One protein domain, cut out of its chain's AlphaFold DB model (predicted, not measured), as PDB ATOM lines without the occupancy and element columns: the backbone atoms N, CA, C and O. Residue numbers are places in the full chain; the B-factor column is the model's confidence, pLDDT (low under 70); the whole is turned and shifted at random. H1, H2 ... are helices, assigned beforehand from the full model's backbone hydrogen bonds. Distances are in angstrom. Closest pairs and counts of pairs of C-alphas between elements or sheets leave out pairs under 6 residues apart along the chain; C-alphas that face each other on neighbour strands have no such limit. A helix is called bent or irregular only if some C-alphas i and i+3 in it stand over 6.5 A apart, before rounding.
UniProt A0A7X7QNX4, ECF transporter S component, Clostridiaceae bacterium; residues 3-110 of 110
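AT A GLANCE: This is residues 3 to 110 of the 110 residues of the protein "ECF transporter S component" of Clostridiaceae bacterium (UniProt A0A7X7QNX4). Three long helices run to and fro, their centres making a triangle: H1 and H2 lie side by side as a helical hairpin, and H3 folds back along H2 in a second hairpin and crosses H1 as a wide X. The last turns of H3, with residues 100 to 109, and Gly 110 after them stick out past the other two helices as an arm. The printed part has 108 residues, with three named helices in the order H1, H2, H3 and no named strand, and its class is all helix. The whole is loose, with a radius of gyration of the C-alphas of 16.4 A, and its elongated outline spans 53 by 28 by 20 A.

IN THESE COORDINATES: The printed part begins with H1, residues 3 to 30, which measures 40.6 A from first to last C-alpha. It starts at C-alpha 3, at (-44.787, 25.448, -10.785). H1 is neither bent nor irregular, but only just: C-alphas 20 and 23 are 6.2 A apart. After a tight link of three residues comes H2, residues 34 to 64, with 41.5 A between its end C-alphas. It begins at C-alpha 34, at (-6.208, 10.620, -13.741), and has a kink of 46 degrees near residue 55. H2 is neither bent nor irregular, but only just, with C-alphas 58 and 61 at 6.2 A. A second tight link of three residues leads to H3, residues 68 to 109, the longest helix by residues, 50.2 A from first to last C-alpha. H3 has a kink of 64 degrees near residue 75 and is only just irregular: C-alphas 73 and 76 are 7.0 A apart, where about 5 A is the spacing in a regular helix. It ends at C-alpha 109, at (-3.210, 28.524, -5.730).

HOW THE PARTS SIT: H1 and H2 touch and form a helical hairpin, running opposite ways at a shallow tilt of 23 degrees. Their closest C-alphas are those of Pro 24 and Ser 40, 4.8 A apart, and their centres are 8.5 A apart. H2 and H3 form the second helical hairpin and touch with 35 pairs of C-alphas within 8 A. They run opposite ways at a steep tilt of 39 degrees, the line of H3 being a rough one. The closest C-alphas of these two helices are those of Ala 45 and Gly 87, at 4.3 A. H1 and H3 only just touch, with 3 pairs of C-alphas within 8 A. H1 touches H3 with residue 20 alone, and H3 touches H1 with residues 87 to 91 alone; the closest C-alphas of the two helices, those of Leu 20 and Ala 91, are 7.3 A apart. H1 and H3 run the same way at a steep tilt of 51 degrees. One of the three touching pairs is at a shallow tilt, and the packing is mostly crossed, but only just. Along the backbones, the O of residue i and the N of residue i+4 are within hydrogen-bond range in 23 of 24 pairs in H1, 24 of 27 in H2 and 31 of 38 in H3.

THE WHOLE: The two C-alphas farthest apart are those of Asp 69 and Gly 110, 54.0 A from each other. Residues 100 to 110, of which 100 to 109 belong to H3, stand free. Without them the body has 97 residues, spans 46 by 28 by 20 A and has a radius of gyration of 14.8 A. The printed part has no cut, and it ends at Gly 110, the chain's last residue. Both links are tight. The mean pLDDT of the printed part is 94.4, and the model's confidence is low, under 70, at residues 3 to 4 and at residue 110.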
ATOM      1  N   VAL A   3     -45.559  25.636 -12.024       61.44
ATOM      2  CA  VAL A   3     -44.787  25.448 -10.785       61.44
ATOM      3  C   VAL A   3     -44.461  23.969 -10.525       61.44
ATOM      4  O   VAL A   3     -43.359  23.661 -10.071       61.44
ATOM      5  N   SER A   4     -45.375  23.041 -10.847       63.72
ATOM      6  CA  SER A   4     -45.148  21.605 -10.629       63.72
ATOM      7  C   SER A   4     -44.091  21.043 -11.582       63.72
ATOM      8  O   SER A   4     -43.258  20.255 -11.149       63.72
ATOM      9  N   SER A   5     -44.038  21.503 -12.836       74.50
ATOM     10  CA  SER A   5     -42.977  21.112 -13.778       74.50
ATOM     11  C   SER A   5     -41.602  21.673 -13.390       74.50
ATOM     12  O   SER A   5     -40.596  20.981 -13.549       74.50
ATOM     13  N   GLY A   6     -41.549  22.886 -12.826       85.62
ATOM     14  CA  GLY A   6     -40.308  23.483 -12.320       85.62
ATOM     15  C   GLY A   6     -39.726  22.734 -11.117       85.62
ATOM     16  O   GLY A   6     -38.547  22.380 -11.118       85.62
ATOM     17  N   LEU A   7     -40.554  22.440 -10.107       90.69
ATOM     18  CA  LEU A   7     -40.113  21.718  -8.908       90.69
ATOM     19  C   LEU A   7     -39.766  20.251  -9.205       90.69
ATOM     20  O   LEU A   7     -38.763  19.750  -8.694       90.69
ATOM     21  N   TYR A   8     -40.543  19.592 -10.072       91.12
ATOM     22  CA  TYR A   8     -40.233  18.260 -10.593       91.12
ATOM     23  C   TYR A   8     -38.819  18.214 -11.182       91.12
ATOM     24  O   TYR A   8     -37.978  17.426 -10.744       91.12
ATOM     25  N   GLY A   9     -38.528  19.108 -12.134       90.31
ATOM     26  CA  GLY A   9     -37.215  19.184 -12.771       90.31
ATOM     27  C   GLY A   9     -36.100  19.475 -11.767       90.31
ATOM     28  O   GLY A   9     -35.061  18.817 -11.804       90.31
ATOM     29  N   LEU A  10     -36.325  20.404 -10.833       93.81
ATOM     30  CA  LEU A  10     -35.346  20.761  -9.807       93.81
ATOM     31  C   LEU A  10     -34.932  19.552  -8.960       93.81
ATOM     32  O   LEU A  10     -33.738  19.289  -8.843       93.81
ATOM     33  N   ILE A  11     -35.890  18.809  -8.400       94.75
ATOM     34  CA  ILE A  11     -35.608  17.648  -7.539       94.75
ATOM     35  C   ILE A  11     -34.834  16.586  -8.325       94.75
ATOM     36  O   ILE A  11     -33.774  16.127  -7.891       94.75
ATOM     37  N   MET A  12     -35.335  16.238  -9.513       95.62
ATOM     38  CA  MET A  12     -34.746  15.204 -10.363       95.62
ATOM     39  C   MET A  12     -33.316  15.563 -10.783       95.62
ATOM     40  O   MET A  12     -32.412  14.724 -10.731       95.62
ATOM     41  N   HIS A  13     -33.080  16.818 -11.180       94.19
ATOM     42  CA  HIS A  13     -31.754  17.286 -11.575       94.19
ATOM     43  C   HIS A  13     -30.808  17.449 -10.390       94.19
ATOM     44  O   HIS A  13     -29.637  17.097 -10.518       94.19
ATOM     45  N   PHE A  14     -31.289  17.930  -9.245       96.56
ATOM     46  CA  PHE A  14     -30.463  18.115  -8.057       96.56
ATOM     47  C   PHE A  14     -29.882  16.787  -7.570       96.56
ATOM     48  O   PHE A  14     -28.669  16.681  -7.390       96.56
ATOM     49  N   VAL A  15     -30.716  15.749  -7.437       96.81
ATOM     50  CA  VAL A  15     -30.248  14.417  -7.024       96.81
ATOM     51  C   VAL A  15     -29.279  13.843  -8.059       96.81
ATOM     52  O   VAL A  15     -28.202  13.373  -7.699       96.81
ATOM     53  N   ALA A  16     -29.615  13.925  -9.349       95.62
ATOM     54  CA  ALA A  16     -28.761  13.413 -10.419       95.62
ATOM     55  C   ALA A  16     -27.367  14.068 -10.430       95.62
ATOM     56  O   ALA A  16     -26.351  13.373 -10.454       95.62
ATOM     57  N   SER A  17     -27.319  15.401 -10.381       94.75
ATOM     58  CA  SER A  17     -26.070  16.166 -10.339       94.75
ATOM     59  C   SER A  17     -25.306  15.932  -9.037       94.75
ATOM     60  O   SER A  17     -24.085  15.803  -9.063       94.75
ATOM     61  N   GLY A  18     -26.007  15.809  -7.907       96.06
ATOM     62  CA  GLY A  18     -25.406  15.502  -6.611       96.06
ATOM     63  C   GLY A  18     -24.615  14.195  -6.638       96.06
ATOM     64  O   GLY A  18     -23.448  14.183  -6.256       96.06
ATOM     65  N   ILE A  19     -25.195  13.114  -7.167       96.50
ATOM     66  CA  ILE A  19     -24.499  11.822  -7.298       96.50
ATOM     67  C   ILE A  19     -23.283  11.927  -8.229       96.50
ATOM     68  O   ILE A  19     -22.204  11.432  -7.892       96.50
ATOM     69  N   LEU A  20     -23.439  12.622  -9.359       94.62
ATOM     70  CA  LEU A  20     -22.366  12.844 -10.332       94.62
ATOM     71  C   LEU A  20     -21.193  13.675  -9.795       94.62
ATOM     72  O   LEU A  20     -20.088  13.550 -10.313       94.62
ATOM     73  N   VAL A  21     -21.405  14.495  -8.764       95.44
ATOM     74  CA  VAL A  21     -20.352  15.303  -8.128       95.44
ATOM     75  C   VAL A  21     -19.761  14.607  -6.902       95.44
ATOM     76  O   VAL A  21     -18.541  14.599  -6.728       95.44
ATOM     77  N   LEU A  22     -20.596  14.008  -6.051       97.56
ATOM     78  CA  LEU A  22     -20.165  13.439  -4.773       97.56
ATOM     79  C   LEU A  22     -19.224  12.247  -4.956       97.56
ATOM     80  O   LEU A  22     -18.180  12.198  -4.306       97.56
ATOM     81  N   ILE A  23     -19.551  11.311  -5.851       97.88
ATOM     82  CA  ILE A  23     -18.727  10.110  -6.057       97.88
ATOM     83  C   ILE A  23     -17.317  10.482  -6.553       97.88
ATOM     84  O   ILE A  23     -16.345  10.091  -5.896       97.88
ATOM     85  N   PRO A  24     -17.147  11.294  -7.621       97.19
ATOM     86  CA  PRO A  24     -15.820  11.705  -8.065       97.19
ATOM     87  C   PRO A  24     -15.063  12.535  -7.035       97.19
ATOM     88  O   PRO A  24     -13.862  12.332  -6.863       97.19
ATOM     89  N   ALA A  25     -15.739  13.428  -6.303       95.62
ATOM     90  CA  ALA A  25     -15.099  14.244  -5.273       95.62
ATOM     91  C   ALA A  25     -14.517  13.391  -4.134       95.62
ATOM     92  O   ALA A  25     -13.367  13.591  -3.730       95.62
ATOM     93  N   LEU A  26     -15.284  12.415  -3.637       97.81
ATOM     94  CA  LEU A  26     -14.842  11.513  -2.575       97.81
ATOM     95  C   LEU A  26     -13.693  10.612  -3.045       97.81
ATOM     96  O   LEU A  26     -12.678  10.506  -2.358       97.81
ATOM     97  N   MET A  27     -13.797  10.030  -4.241       97.56
ATOM     98  CA  MET A  27     -12.746   9.165  -4.791       97.56
ATOM     99  C   MET A  27     -11.460   9.941  -5.119       97.56
ATOM    100  O   MET A  27     -10.356   9.475  -4.826       97.56
ATOM    101  N   TRP A  28     -11.573  11.164  -5.644       95.62
ATOM    102  CA  TRP A  28     -10.421  12.038  -5.884       95.62
ATOM    103  C   TRP A  28      -9.712  12.440  -4.584       95.62
ATOM    104  O   TRP A  28      -8.480  12.530  -4.554       95.62
ATOM    105  N   LYS A  29     -10.468  12.645  -3.493       94.81
ATOM    106  CA  LYS A  29      -9.908  12.902  -2.155       94.81
ATOM    107  C   LYS A  29      -9.064  11.723  -1.660       94.81
ATOM    108  O   LYS A  29      -8.045  11.961  -1.018       94.81
ATOM    109  N   MET A  30      -9.447  10.486  -1.987       95.12
ATOM    110  CA  MET A  30      -8.681   9.281  -1.637       95.12
ATOM    111  C   MET A  30      -7.385   9.164  -2.447       95.12
ATOM    112  O   MET A  30      -6.333   8.862  -1.890       95.12
ATOM    113  N   LYS A  31      -7.442   9.401  -3.766       94.69
ATOM    114  CA  LYS A  31      -6.263   9.342  -4.643       94.69
ATOM    115  C   LYS A  31      -6.377  10.328  -5.802       94.69
ATOM    116  O   LYS A  31      -7.182  10.161  -6.714       94.69
ATOM    117  N   LYS A  32      -5.481  11.315  -5.826       93.19
ATOM    118  CA  LYS A  32      -5.439  12.369  -6.852       93.19
ATOM    119  C   LYS A  32      -4.745  11.900  -8.140       93.19
ATOM    120  O   LYS A  32      -3.653  12.367  -8.462       93.19
ATOM    121  N   SER A  33      -5.353  10.978  -8.890       95.00
ATOM    122  CA  SER A  33      -4.803  10.463 -10.157       95.00
ATOM    123  C   SER A  33      -5.822  10.465 -11.300       95.00
ATOM    124  O   SER A  33      -7.010  10.258 -11.082       95.00
ATOM    125  N   GLN A  34      -5.353  10.661 -12.540       93.81
ATOM    126  CA  GLN A  34      -6.208  10.620 -13.741       93.81
ATOM    127  C   GLN A  34      -7.050   9.334 -13.843       93.81
ATOM    128  O   GLN A  34      -8.258   9.451 -14.042       93.81
ATOM    129  N   PRO A  35      -6.486   8.124 -13.631       96.62
ATOM    130  CA  PRO A  35      -7.296   6.908 -13.651       96.62
ATOM    131  C   PRO A  35      -8.393   6.901 -12.581       96.62
ATOM    132  O   PRO A  35      -9.494   6.435 -12.854       96.62
ATOM    133  N   MET A  36      -8.126   7.456 -11.388       96.88
ATOM    134  CA  MET A  36      -9.135   7.555 -10.329       96.88
ATOM    135  C   MET A  36     -10.301   8.448 -10.760       96.88
ATOM    136  O   MET A  36     -11.451   8.075 -10.558       96.88
ATOM    137  N   LEU A  37     -10.017   9.586 -11.404       96.44
ATOM    138  CA  LEU A  37     -11.055  10.468 -11.940       96.44
ATOM    139  C   LEU A  37     -11.935   9.733 -12.954       96.44
ATOM    140  O   LEU A  37     -13.150   9.711 -12.787       96.44
ATOM    141  N   VAL A  38     -11.336   9.083 -13.956       97.62
ATOM    142  CA  VAL A  38     -12.083   8.364 -15.002       97.62
ATOM    143  C   VAL A  38     -12.959   7.260 -14.406       97.62
ATOM    144  O   VAL A  38     -14.157   7.223 -14.674       97.62
ATOM    145  N   VAL A  39     -12.396   6.401 -13.547       98.12
ATOM    146  CA  VAL A  39     -13.155   5.321 -12.893       98.12
ATOM    147  C   VAL A  39     -14.287   5.890 -12.040       98.12
ATOM    148  O   VAL A  39     -15.416   5.410 -12.116       98.12
ATOM    149  N   SER A  40     -14.016   6.945 -11.271       98.12
ATOM    150  CA  SER A  40     -15.033   7.564 -10.423       98.12
ATOM    151  C   SER A  40     -16.178   8.190 -11.217       98.12
ATOM    152  O   SER A  40     -17.322   8.085 -10.795       98.12
ATOM    153  N   LEU A  41     -15.907   8.776 -12.388       98.19
ATOM    154  CA  LEU A  41     -16.931   9.352 -13.261       98.19
ATOM    155  C   LEU A  41     -17.831   8.275 -13.879       98.19
ATOM    156  O   LEU A  41     -19.044   8.462 -13.948       98.19
ATOM    157  N   LEU A  42     -17.262   7.129 -14.271       98.12
ATOM    158  CA  LEU A  42     -18.039   5.981 -14.754       98.12
ATOM    159  C   LEU A  42     -18.925   5.397 -13.645       98.12
ATOM    160  O   LEU A  42     -20.112   5.158 -13.863       98.12
ATOM    161  N   LEU A  43     -18.374   5.228 -12.438       98.25
ATOM    162  CA  LEU A  43     -19.140   4.787 -11.268       98.25
ATOM    163  C   LEU A  43     -20.238   5.785 -10.904       98.25
ATOM    164  O   LEU A  43     -21.348   5.380 -10.569       98.25
ATOM    165  N   ALA A  44     -19.957   7.083 -11.009       98.25
ATOM    166  CA  ALA A  44     -20.930   8.126 -10.740       98.25
ATOM    167  C   ALA A  44     -22.084   8.110 -11.750       98.25
ATOM    168  O   ALA A  44     -23.240   8.196 -11.342       98.25
ATOM    169  N   ALA A  45     -21.797   7.930 -13.043       98.25
ATOM    170  CA  ALA A  45     -22.819   7.781 -14.079       98.25
ATOM    171  C   ALA A  45     -23.689   6.528 -13.859       98.25
ATOM    172  O   ALA A  45     -24.916   6.600 -13.974       98.25
ATOM    173  N   ALA A  46     -23.080   5.400 -13.480       98.31
ATOM    174  CA  ALA A  46     -23.804   4.171 -13.155       98.31
ATOM    175  C   ALA A  46     -24.688   4.337 -11.906       98.31
ATOM    176  O   ALA A  46     -25.876   4.020 -11.943       98.31
ATOM    177  N   ALA A  47     -24.146   4.895 -10.819       98.31
ATOM    178  CA  ALA A  47     -24.878   5.130  -9.575       98.31
ATOM    179  C   ALA A  47     -26.027   6.128  -9.761       98.31
ATOM    180  O   ALA A  47     -27.132   5.910  -9.269       98.31
ATOM    181  N   MET A  48     -25.792   7.201 -10.514       98.06
ATOM    182  CA  MET A  48     -26.819   8.168 -10.880       98.06
ATOM    183  C   MET A  48     -27.931   7.492 -11.688       98.06
ATOM    184  O   MET A  48     -29.098   7.675 -11.364       98.06
ATOM    185  N   THR A  49     -27.592   6.670 -12.684       98.06
ATOM    186  CA  THR A  49     -28.584   5.903 -13.456       98.06
ATOM    187  C   THR A  49     -29.411   4.995 -12.547       98.06
ATOM    188  O   THR A  49     -30.639   5.019 -12.613       98.06
ATOM    189  N   ALA A  50     -28.752   4.260 -11.648       98.00
ATOM    190  CA  ALA A  50     -29.408   3.361 -10.707       98.00
ATOM    191  C   ALA A  50     -30.345   4.094  -9.736       98.00
ATOM    192  O   ALA A  50     -31.453   3.625  -9.520       98.00
ATOM    193  N   ILE A  51     -29.943   5.250  -9.190       98.12
ATOM    194  CA  ILE A  51     -30.756   6.056  -8.257       98.12
ATOM    195  C   ILE A  51     -31.912   6.760  -8.974       98.12
ATOM    196  O   ILE A  51     -32.985   6.945  -8.401       98.12
ATOM    197  N   MET A  52     -31.728   7.138 -10.238       97.88
ATOM    198  CA  MET A  52     -32.781   7.792 -11.005       97.88
ATOM    199  C   MET A  52     -33.955   6.861 -11.308       97.88
ATOM    200  O   MET A  52     -35.067   7.357 -11.436       97.88
ATOM    201  N   ILE A  53     -33.766   5.544 -11.406       98.06
ATOM    202  CA  ILE A  53     -34.878   4.603 -11.633       98.06
ATOM    203  C   ILE A  53     -35.911   4.647 -10.490       98.06
ATOM    204  O   ILE A  53     -37.054   5.012 -10.764       98.06
ATOM    205  N   PRO A  54     -35.562   4.359  -9.218       97.38
ATOM    206  CA  PRO A  54     -36.516   4.449  -8.118       97.38
ATOM    207  C   PRO A  54     -37.007   5.883  -7.906       97.38
ATOM    208  O   PRO A  54     -38.174   6.074  -7.578       97.38
ATOM    209  N   LEU A  55     -36.176   6.903  -8.159       97.38
ATOM    210  CA  LEU A  55     -36.632   8.291  -8.067       97.38
ATOM    211  C   LEU A  55     -37.717   8.606  -9.108       97.38
ATOM    212  O   LEU A  55     -38.707   9.235  -8.761       97.38
ATOM    213  N   ASN A  56     -37.586   8.125 -10.350       97.38
ATOM    214  CA  ASN A  56     -38.639   8.248 -11.361       97.38
ATOM    215  C   ASN A  56     -39.906   7.482 -10.950       97.38
ATOM    216  O   ASN A  56     -41.000   7.993 -11.146       97.38
ATOM    217  N   LEU A  57     -39.787   6.299 -10.340       97.12
ATOM    218  CA  LEU A  57     -40.957   5.536  -9.880       97.12
ATOM    219  C   LEU A  57     -41.715   6.213  -8.731       97.12
ATOM    220  O   LEU A  57     -42.901   5.961  -8.570       97.12
ATOM    221  N   VAL A  58     -41.061   7.069  -7.943       96.38
ATOM    222  CA  VAL A  58     -41.700   7.791  -6.830       96.38
ATOM    223  C   VAL A  58     -42.147   9.190  -7.248       96.38
ATOM    224  O   VAL A  58     -43.288   9.579  -7.019       96.38
ATOM    225  N   VAL A  59     -41.260   9.968  -7.866       95.56
ATOM    226  CA  VAL A  59     -41.478  11.394  -8.140       95.56
ATOM    227  C   VAL A  59     -42.365  11.597  -9.369       95.56
ATOM    228  O   VAL A  59     -43.233  12.468  -9.352       95.56
ATOM    229  N   THR A  60     -42.204  10.798 -10.427       94.38
ATOM    230  CA  THR A  60     -42.973  10.977 -11.670       94.38
ATOM    231  C   THR A  60     -44.482  10.799 -11.458       94.38
ATOM    232  O   THR A  60     -45.219  11.698 -11.868       94.38
ATOM    233  N   PRO A  61     -44.968   9.753 -10.757       94.38
ATOM    234  CA  PRO A  61     -46.385   9.621 -10.407       94.38
ATOM    235  C   PRO A  61     -46.955  10.832  -9.664       94.38
ATOM    236  O   PRO A  61     -48.002  11.359 -10.031       94.38
ATOM    237  N   ILE A  62     -46.222  11.332  -8.663       92.94
ATOM    238  CA  ILE A  62     -46.657  12.451  -7.814       92.94
ATOM    239  C   ILE A  62     -46.834  13.736  -8.629       92.94
ATOM    240  O   ILE A  62     -47.798  14.472  -8.433       92.94
ATOM    241  N   PHE A  63     -45.899  14.025  -9.535       91.88
ATOM    242  CA  PHE A  63     -45.876  15.296 -10.262       91.88
ATOM    243  C   PHE A  63     -46.657  15.279 -11.578       91.88
ATOM    244  O   PHE A  63     -47.114  16.341 -12.008       91.88
ATOM    245  N   LEU A  64     -46.800  14.113 -12.217       90.94
ATOM    246  CA  LEU A  64     -47.527  13.965 -13.482       90.94
ATOM    247  C   LEU A  64     -48.949  13.416 -13.313       90.94
ATOM    248  O   LEU A  64     -49.704  13.430 -14.279       90.94
ATOM    249  N   GLY A  65     -49.331  12.969 -12.111       92.12
ATOM    250  CA  GLY A  65     -50.666  12.424 -11.848       92.12
ATOM    251  C   GLY A  65     -50.916  11.061 -12.502       92.12
ATOM    252  O   GLY A  65     -52.068  10.715 -12.748       92.12
ATOM    253  N   VAL A  66     -49.847  10.317 -12.795       94.00
ATOM    254  CA  VAL A  66     -49.891   8.941 -13.315       94.00
ATOM    255  C   VAL A  66     -49.656   7.944 -12.182       94.00
ATOM    256  O   VAL A  66     -49.193   8.308 -11.104       94.00
ATOM    257  N   THR A  67     -49.953   6.677 -12.412       96.88
ATOM    258  CA  THR A  67     -49.697   5.571 -11.485       96.88
ATOM    259  C   THR A  67     -48.278   5.017 -11.641       96.88
ATOM    260  O   THR A  67     -47.615   5.208 -12.660       96.88
ATOM    261  N   VAL A  68     -47.789   4.293 -10.629       97.19
ATOM    262  CA  VAL A  68     -46.489   3.597 -10.709       97.19
ATOM    263  C   VAL A  68     -46.497   2.541 -11.823       97.19
ATOM    264  O   VAL A  68     -45.497   2.392 -12.527       97.19
ATOM    265  N   ASP A  69     -47.630   1.864 -12.027       97.44
ATOM    266  CA  ASP A  69     -47.798   0.823 -13.049       97.44
ATOM    267  C   ASP A  69     -47.696   1.372 -14.478       97.44
ATOM    268  O   ASP A  69     -47.243   0.666 -15.376       97.44
ATOM    269  N   GLU A  70     -48.029   2.649 -14.689       96.44
ATOM    270  CA  GLU A  70     -47.812   3.339 -15.966       96.44
ATOM    271  C   GLU A  70     -46.332   3.694 -16.198       96.44
ATOM    272  O   GLU A  70     -45.876   3.737 -17.341       96.44
ATOM    273  N   VAL A  71     -45.550   3.909 -15.131       97.00
ATOM    274  CA  VAL A  71     -44.128   4.301 -15.216       97.00
ATOM    275  C   VAL A  71     -43.196   3.089 -15.298       97.00
ATOM    276  O   VAL A  71     -42.169   3.130 -15.974       97.00
ATOM    277  N   MET A  72     -43.540   1.983 -14.641       97.69
ATOM    278  CA  MET A  72     -42.746   0.754 -14.634       97.69
ATOM    279  C   MET A  72     -42.371   0.216 -16.036       97.69
ATOM    280  O   MET A  72     -41.187  -0.071 -16.249       97.69
ATOM    281  N   PRO A  73     -43.277   0.135 -17.035       98.06
ATOM    282  CA  PRO A  73     -42.911  -0.300 -18.385       98.06
ATOM    283  C   PRO A  73     -41.984   0.690 -19.108       98.06
ATOM    284  O   PRO A  73     -41.338   0.319 -20.086       98.06
ATOM    285  N   MET A  74     -41.857   1.931 -18.621       97.62
ATOM    286  CA  MET A  74     -40.951   2.938 -19.178       97.62
ATOM    287  C   MET A  74     -39.493   2.733 -18.743       97.62
ATOM    288  O   MET A  74     -38.606   3.362 -19.322       97.62
ATOM    289  N   ILE A  75     -39.211   1.875 -17.749       97.62
ATOM    290  CA  ILE A  75     -37.859   1.712 -17.189       97.62
ATOM    291  C   ILE A  75     -36.848   1.353 -18.276       97.62
ATOM    292  O   ILE A  75     -35.892   2.094 -18.484       97.62
ATOM    293  N   LEU A  76     -37.052   0.238 -18.977       97.88
ATOM    294  CA  LEU A  76     -36.110  -0.235 -19.992       97.88
ATOM    295  C   LEU A  76     -36.075   0.635 -21.259       97.88
ATOM    296  O   LEU A  76     -34.974   0.976 -21.685       97.88
ATOM    297  N   PRO A  77     -37.212   1.020 -21.871       97.50
ATOM    298  CA  PRO A  77     -37.177   1.751 -23.135       97.50
ATOM    299  C   PRO A  77     -36.863   3.245 -22.982       97.50
ATOM    300  O   PRO A  77     -36.394   3.853 -23.940       97.50
ATOM    301  N   ILE A  78     -37.124   3.854 -21.817       97.19
ATOM    302  CA  ILE A  78     -37.044   5.314 -21.645       97.19
ATOM    303  C   ILE A  78     -36.121   5.693 -20.486       97.19
ATOM    304  O   ILE A  78     -35.124   6.379 -20.702       97.19
ATOM    305  N   LEU A  79     -36.420   5.273 -19.254       97.38
ATOM    306  CA  LEU A  79     -35.759   5.828 -18.066       97.38
ATOM    307  C   LEU A  79     -34.293   5.403 -17.958       97.38
ATOM    308  O   LEU A  79     -33.429   6.237 -17.683       97.38
ATOM    309  N   LEU A  80     -34.006   4.122 -18.177       98.12
ATOM    310  CA  LEU A  80     -32.658   3.570 -18.159       98.12
ATOM    311  C   LEU A  80     -31.773   4.216 -19.244       98.12
ATOM    312  O   LEU A  80     -30.752   4.798 -18.872       98.12
ATOM    313  N   PRO A  81     -32.139   4.203 -20.545       97.81
ATOM    314  CA  PRO A  81     -31.306   4.809 -21.580       97.81
ATOM    315  C   PRO A  81     -31.174   6.325 -21.408       97.81
ATOM    316  O   PRO A  81     -30.065   6.847 -21.525       97.81
ATOM    317  N   PHE A  82     -32.252   7.037 -21.055       96.81
ATOM    318  CA  PHE A  82     -32.195   8.482 -20.817       96.81
ATOM    319  C   PHE A  82     -31.202   8.839 -19.707       96.81
ATOM    320  O   PHE A  82     -30.345   9.703 -19.897       96.81
ATOM    321  N   ASN A  83     -31.282   8.174 -18.548       97.44
ATOM    322  CA  ASN A  83     -30.390   8.487 -17.433       97.44
ATOM    323  C   ASN A  83     -28.951   8.018 -17.685       97.44
ATOM    324  O   ASN A  83     -28.036   8.742 -17.298       97.44
ATOM    325  N   ALA A  84     -28.742   6.901 -18.389       97.88
ATOM    326  CA  ALA A  84     -27.409   6.434 -18.767       97.88
ATOM    327  C   ALA A  84     -26.707   7.414 -19.720       97.88
ATOM    328  O   ALA A  84     -25.568   7.815 -19.473       97.88
ATOM    329  N   ILE A  85     -27.405   7.870 -20.768       98.06
ATOM    330  CA  ILE A  85     -26.890   8.878 -21.704       98.06
ATOM    331  C   ILE A  85     -26.623  10.192 -20.964       98.06
ATOM    332  O   ILE A  85     -25.542  10.767 -21.098       98.06
ATOM    333  N   LYS A  86     -27.567  10.641 -20.123       94.94
ATOM    334  CA  LYS A  86     -27.411  11.854 -19.302       94.94
ATOM    335  C   LYS A  86     -26.192  11.752 -18.379       94.94
ATOM    336  O   LYS A  86     -25.425  12.706 -18.266       94.94
ATOM    337  N   GLY A  87     -25.990  10.597 -17.747       96.81
ATOM    338  CA  GLY A  87     -24.846  10.323 -16.884       96.81
ATOM    339  C   GLY A  87     -23.522  10.373 -17.634       96.81
ATOM    340  O   GLY A  87     -22.587  11.020 -17.170       96.81
ATOM    341  N   LEU A  88     -23.454   9.762 -18.820       96.62
ATOM    342  CA  LEU A  88     -22.248   9.761 -19.645       96.62
ATOM    343  C   LEU A  88     -21.888  11.164 -20.151       96.62
ATOM    344  O   LEU A  88     -20.731  11.571 -20.053       96.62
ATOM    345  N   ILE A  89     -22.869  11.925 -20.643       97.62
ATOM    346  CA  ILE A  89     -22.656  13.310 -21.094       97.62
ATOM    347  C   ILE A  89     -22.117  14.165 -19.944       97.62
ATOM    348  O   ILE A  89     -21.112  14.857 -20.102       97.62
ATOM    349  N   ASN A  90     -22.737  14.073 -18.765       96.44
ATOM    350  CA  ASN A  90     -22.280  14.818 -17.596       96.44
ATOM    351  C   ASN A  90     -20.894  14.367 -17.123       96.44
ATOM    352  O   ASN A  90     -20.096  15.207 -16.709       96.44
ATOM    353  N   ALA A  91     -20.579  13.073 -17.199       97.25
ATOM    354  CA  ALA A  91     -19.255  12.551 -16.879       97.25
ATOM    355  C   ALA A  91     -18.176  13.128 -17.813       97.25
ATOM    356  O   ALA A  91     -17.141  13.596 -17.336       97.25
ATOM    357  N   ILE A  92     -18.437  13.169 -19.124       97.56
ATOM    358  CA  ILE A  92     -17.530  13.762 -20.122       97.56
ATOM    359  C   ILE A  92     -17.353  15.261 -19.865       97.56
ATOM    360  O   ILE A  92     -16.223  15.746 -19.793       97.56
ATOM    361  N   ALA A  93     -18.454  15.992 -19.673       96.31
ATOM    362  CA  ALA A  93     -18.409  17.420 -19.375       96.31
ATOM    363  C   ALA A  93     -17.612  17.702 -18.091       96.31
ATOM    364  O   ALA A  93     -16.741  18.573 -18.072       96.31
ATOM    365  N   THR A  94     -17.844  16.911 -17.042       95.50
ATOM    366  CA  THR A  94     -17.122  17.022 -15.768       95.50
ATOM    367  C   THR A  94     -15.636  16.751 -15.950       95.50
ATOM    368  O   THR A  94     -14.820  17.496 -15.413       95.50
ATOM    369  N   PHE A  95     -15.258  15.738 -16.735       96.06
ATOM    370  CA  PHE A  95     -13.857  15.460 -17.039       96.06
ATOM    371  C   PHE A  95     -13.180  16.661 -17.713       96.06
ATOM    372  O   PHE A  95     -12.140  17.117 -17.244       96.06
ATOM    373  N   ILE A  96     -13.788  17.219 -18.764       95.69
ATOM    374  CA  ILE A  96     -13.242  18.375 -19.495       95.69
ATOM    375  C   ILE A  96     -13.074  19.580 -18.560       95.69
ATOM    376  O   ILE A  96     -11.991  20.161 -18.481       95.69
ATOM    377  N   VAL A  97     -14.123  19.927 -17.807       94.56
ATOM    378  CA  VAL A  97     -14.094  21.061 -16.871       94.56
ATOM    379  C   VAL A  97     -13.048  20.845 -15.782       94.56
ATOM    380  O   VAL A  97     -12.265  21.749 -15.493       94.56
ATOM    381  N   PHE A  98     -12.982  19.643 -15.206       93.44
ATOM    382  CA  PHE A  98     -12.015  19.315 -14.165       93.44
ATOM    383  C   PHE A  98     -10.578  19.505 -14.650       93.44
ATOM    384  O   PHE A  98      -9.748  20.057 -13.927       93.44
ATOM    385  N   GLN A  99     -10.280  19.100 -15.884       91.06
ATOM    386  CA  GLN A  99      -8.960  19.264 -16.481       91.06
ATOM    387  C   GLN A  99      -8.568  20.738 -16.631       91.06
ATOM    388  O   GLN A  99      -7.459  21.115 -16.236       91.06
ATOM    389  N   SER A 100      -9.485  21.579 -17.116       91.31
ATOM    390  CA  SER A 100      -9.256  23.021 -17.256       91.31
ATOM    391  C   SER A 100      -9.088  23.714 -15.900       91.31
ATOM    392  O   SER A 100      -8.129  24.459 -15.688       91.31
ATOM    393  N   VAL A 101      -9.979  23.426 -14.947       92.06
ATOM    394  CA  VAL A 101      -9.962  24.047 -13.614       92.06
ATOM    395  C   VAL A 101      -8.754  23.590 -12.804       92.06
ATOM    396  O   VAL A 101      -8.129  24.408 -12.139       92.06
ATOM    397  N   LYS A 102      -8.360  22.314 -12.877       89.38
ATOM    398  CA  LYS A 102      -7.181  21.804 -12.165       89.38
ATOM    399  C   LYS A 102      -5.891  22.487 -12.622       89.38
ATOM    400  O   LYS A 102      -5.028  22.759 -11.787       89.38
ATOM    401  N   GLY A 103      -5.747  22.745 -13.923       88.06
ATOM    402  CA  GLY A 103      -4.607  23.489 -14.462       88.06
ATOM    403  C   GLY A 103      -4.558  24.916 -13.920       88.06
ATOM    404  O   GLY A 103      -3.518  25.354 -13.427       88.06
ATOM    405  N   LEU A 104      -5.704  25.601 -13.933       91.06
ATOM    406  CA  LEU A 104      -5.843  26.946 -13.381       91.06
ATOM    407  C   LEU A 104      -5.547  26.978 -11.876       91.06
ATOM    408  O   LEU A 104      -4.732  27.772 -11.419       91.06
ATOM    409  N   ALA A 105      -6.153  26.071 -11.112       89.00
ATOM    410  CA  ALA A 105      -5.996  26.007  -9.667       89.00
ATOM    411  C   ALA A 105      -4.537  25.777  -9.260       89.00
ATOM    412  O   ALA A 105      -4.046  26.435  -8.351       89.00
ATOM    413  N   ARG A 106      -3.817  24.903  -9.976       88.62
ATOM    414  CA  ARG A 106      -2.379  24.700  -9.758       88.62
ATOM    415  C   ARG A 106      -1.559  25.953 -10.066       88.62
ATOM    416  O   ARG A 106      -0.582  26.191  -9.381       88.62
ATOM    417  N   LYS A 107      -1.921  26.721 -11.098       90.12
ATOM    418  CA  LYS A 107      -1.179  27.924 -11.504       90.12
ATOM    419  C   LYS A 107      -1.334  29.084 -10.512       90.12
ATOM    420  O   LYS A 107      -0.398  29.857 -10.360       90.12
ATOM    421  N   TYR A 108      -2.514  29.236  -9.909       91.31
ATOM    422  CA  TYR A 108      -2.849  30.407  -9.087       91.31
ATOM    423  C   TYR A 108      -2.883  30.139  -7.577       91.31
ATOM    424  O   TYR A 108      -2.771  31.086  -6.807       91.31
ATOM    425  N   PHE A 109      -3.049  28.885  -7.146       88.88
ATOM    426  CA  PHE A 109      -3.210  28.524  -5.730       88.88
ATOM    427  C   PHE A 109      -2.302  27.370  -5.271       88.88
ATOM    428  O   PHE A 109      -2.457  26.903  -4.143       88.88
ATOM    429  N   GLY A 110      -1.429  26.858  -6.144       68.38
ATOM    430  CA  GLY A 110      -0.456  25.803  -5.837       68.38
ATOM    431  C   GLY A 110       0.950  26.365  -5.756       68.38
ATOM    432  O   GLY A 110       1.710  25.836  -4.921       68.38
TER     433      GLY A 110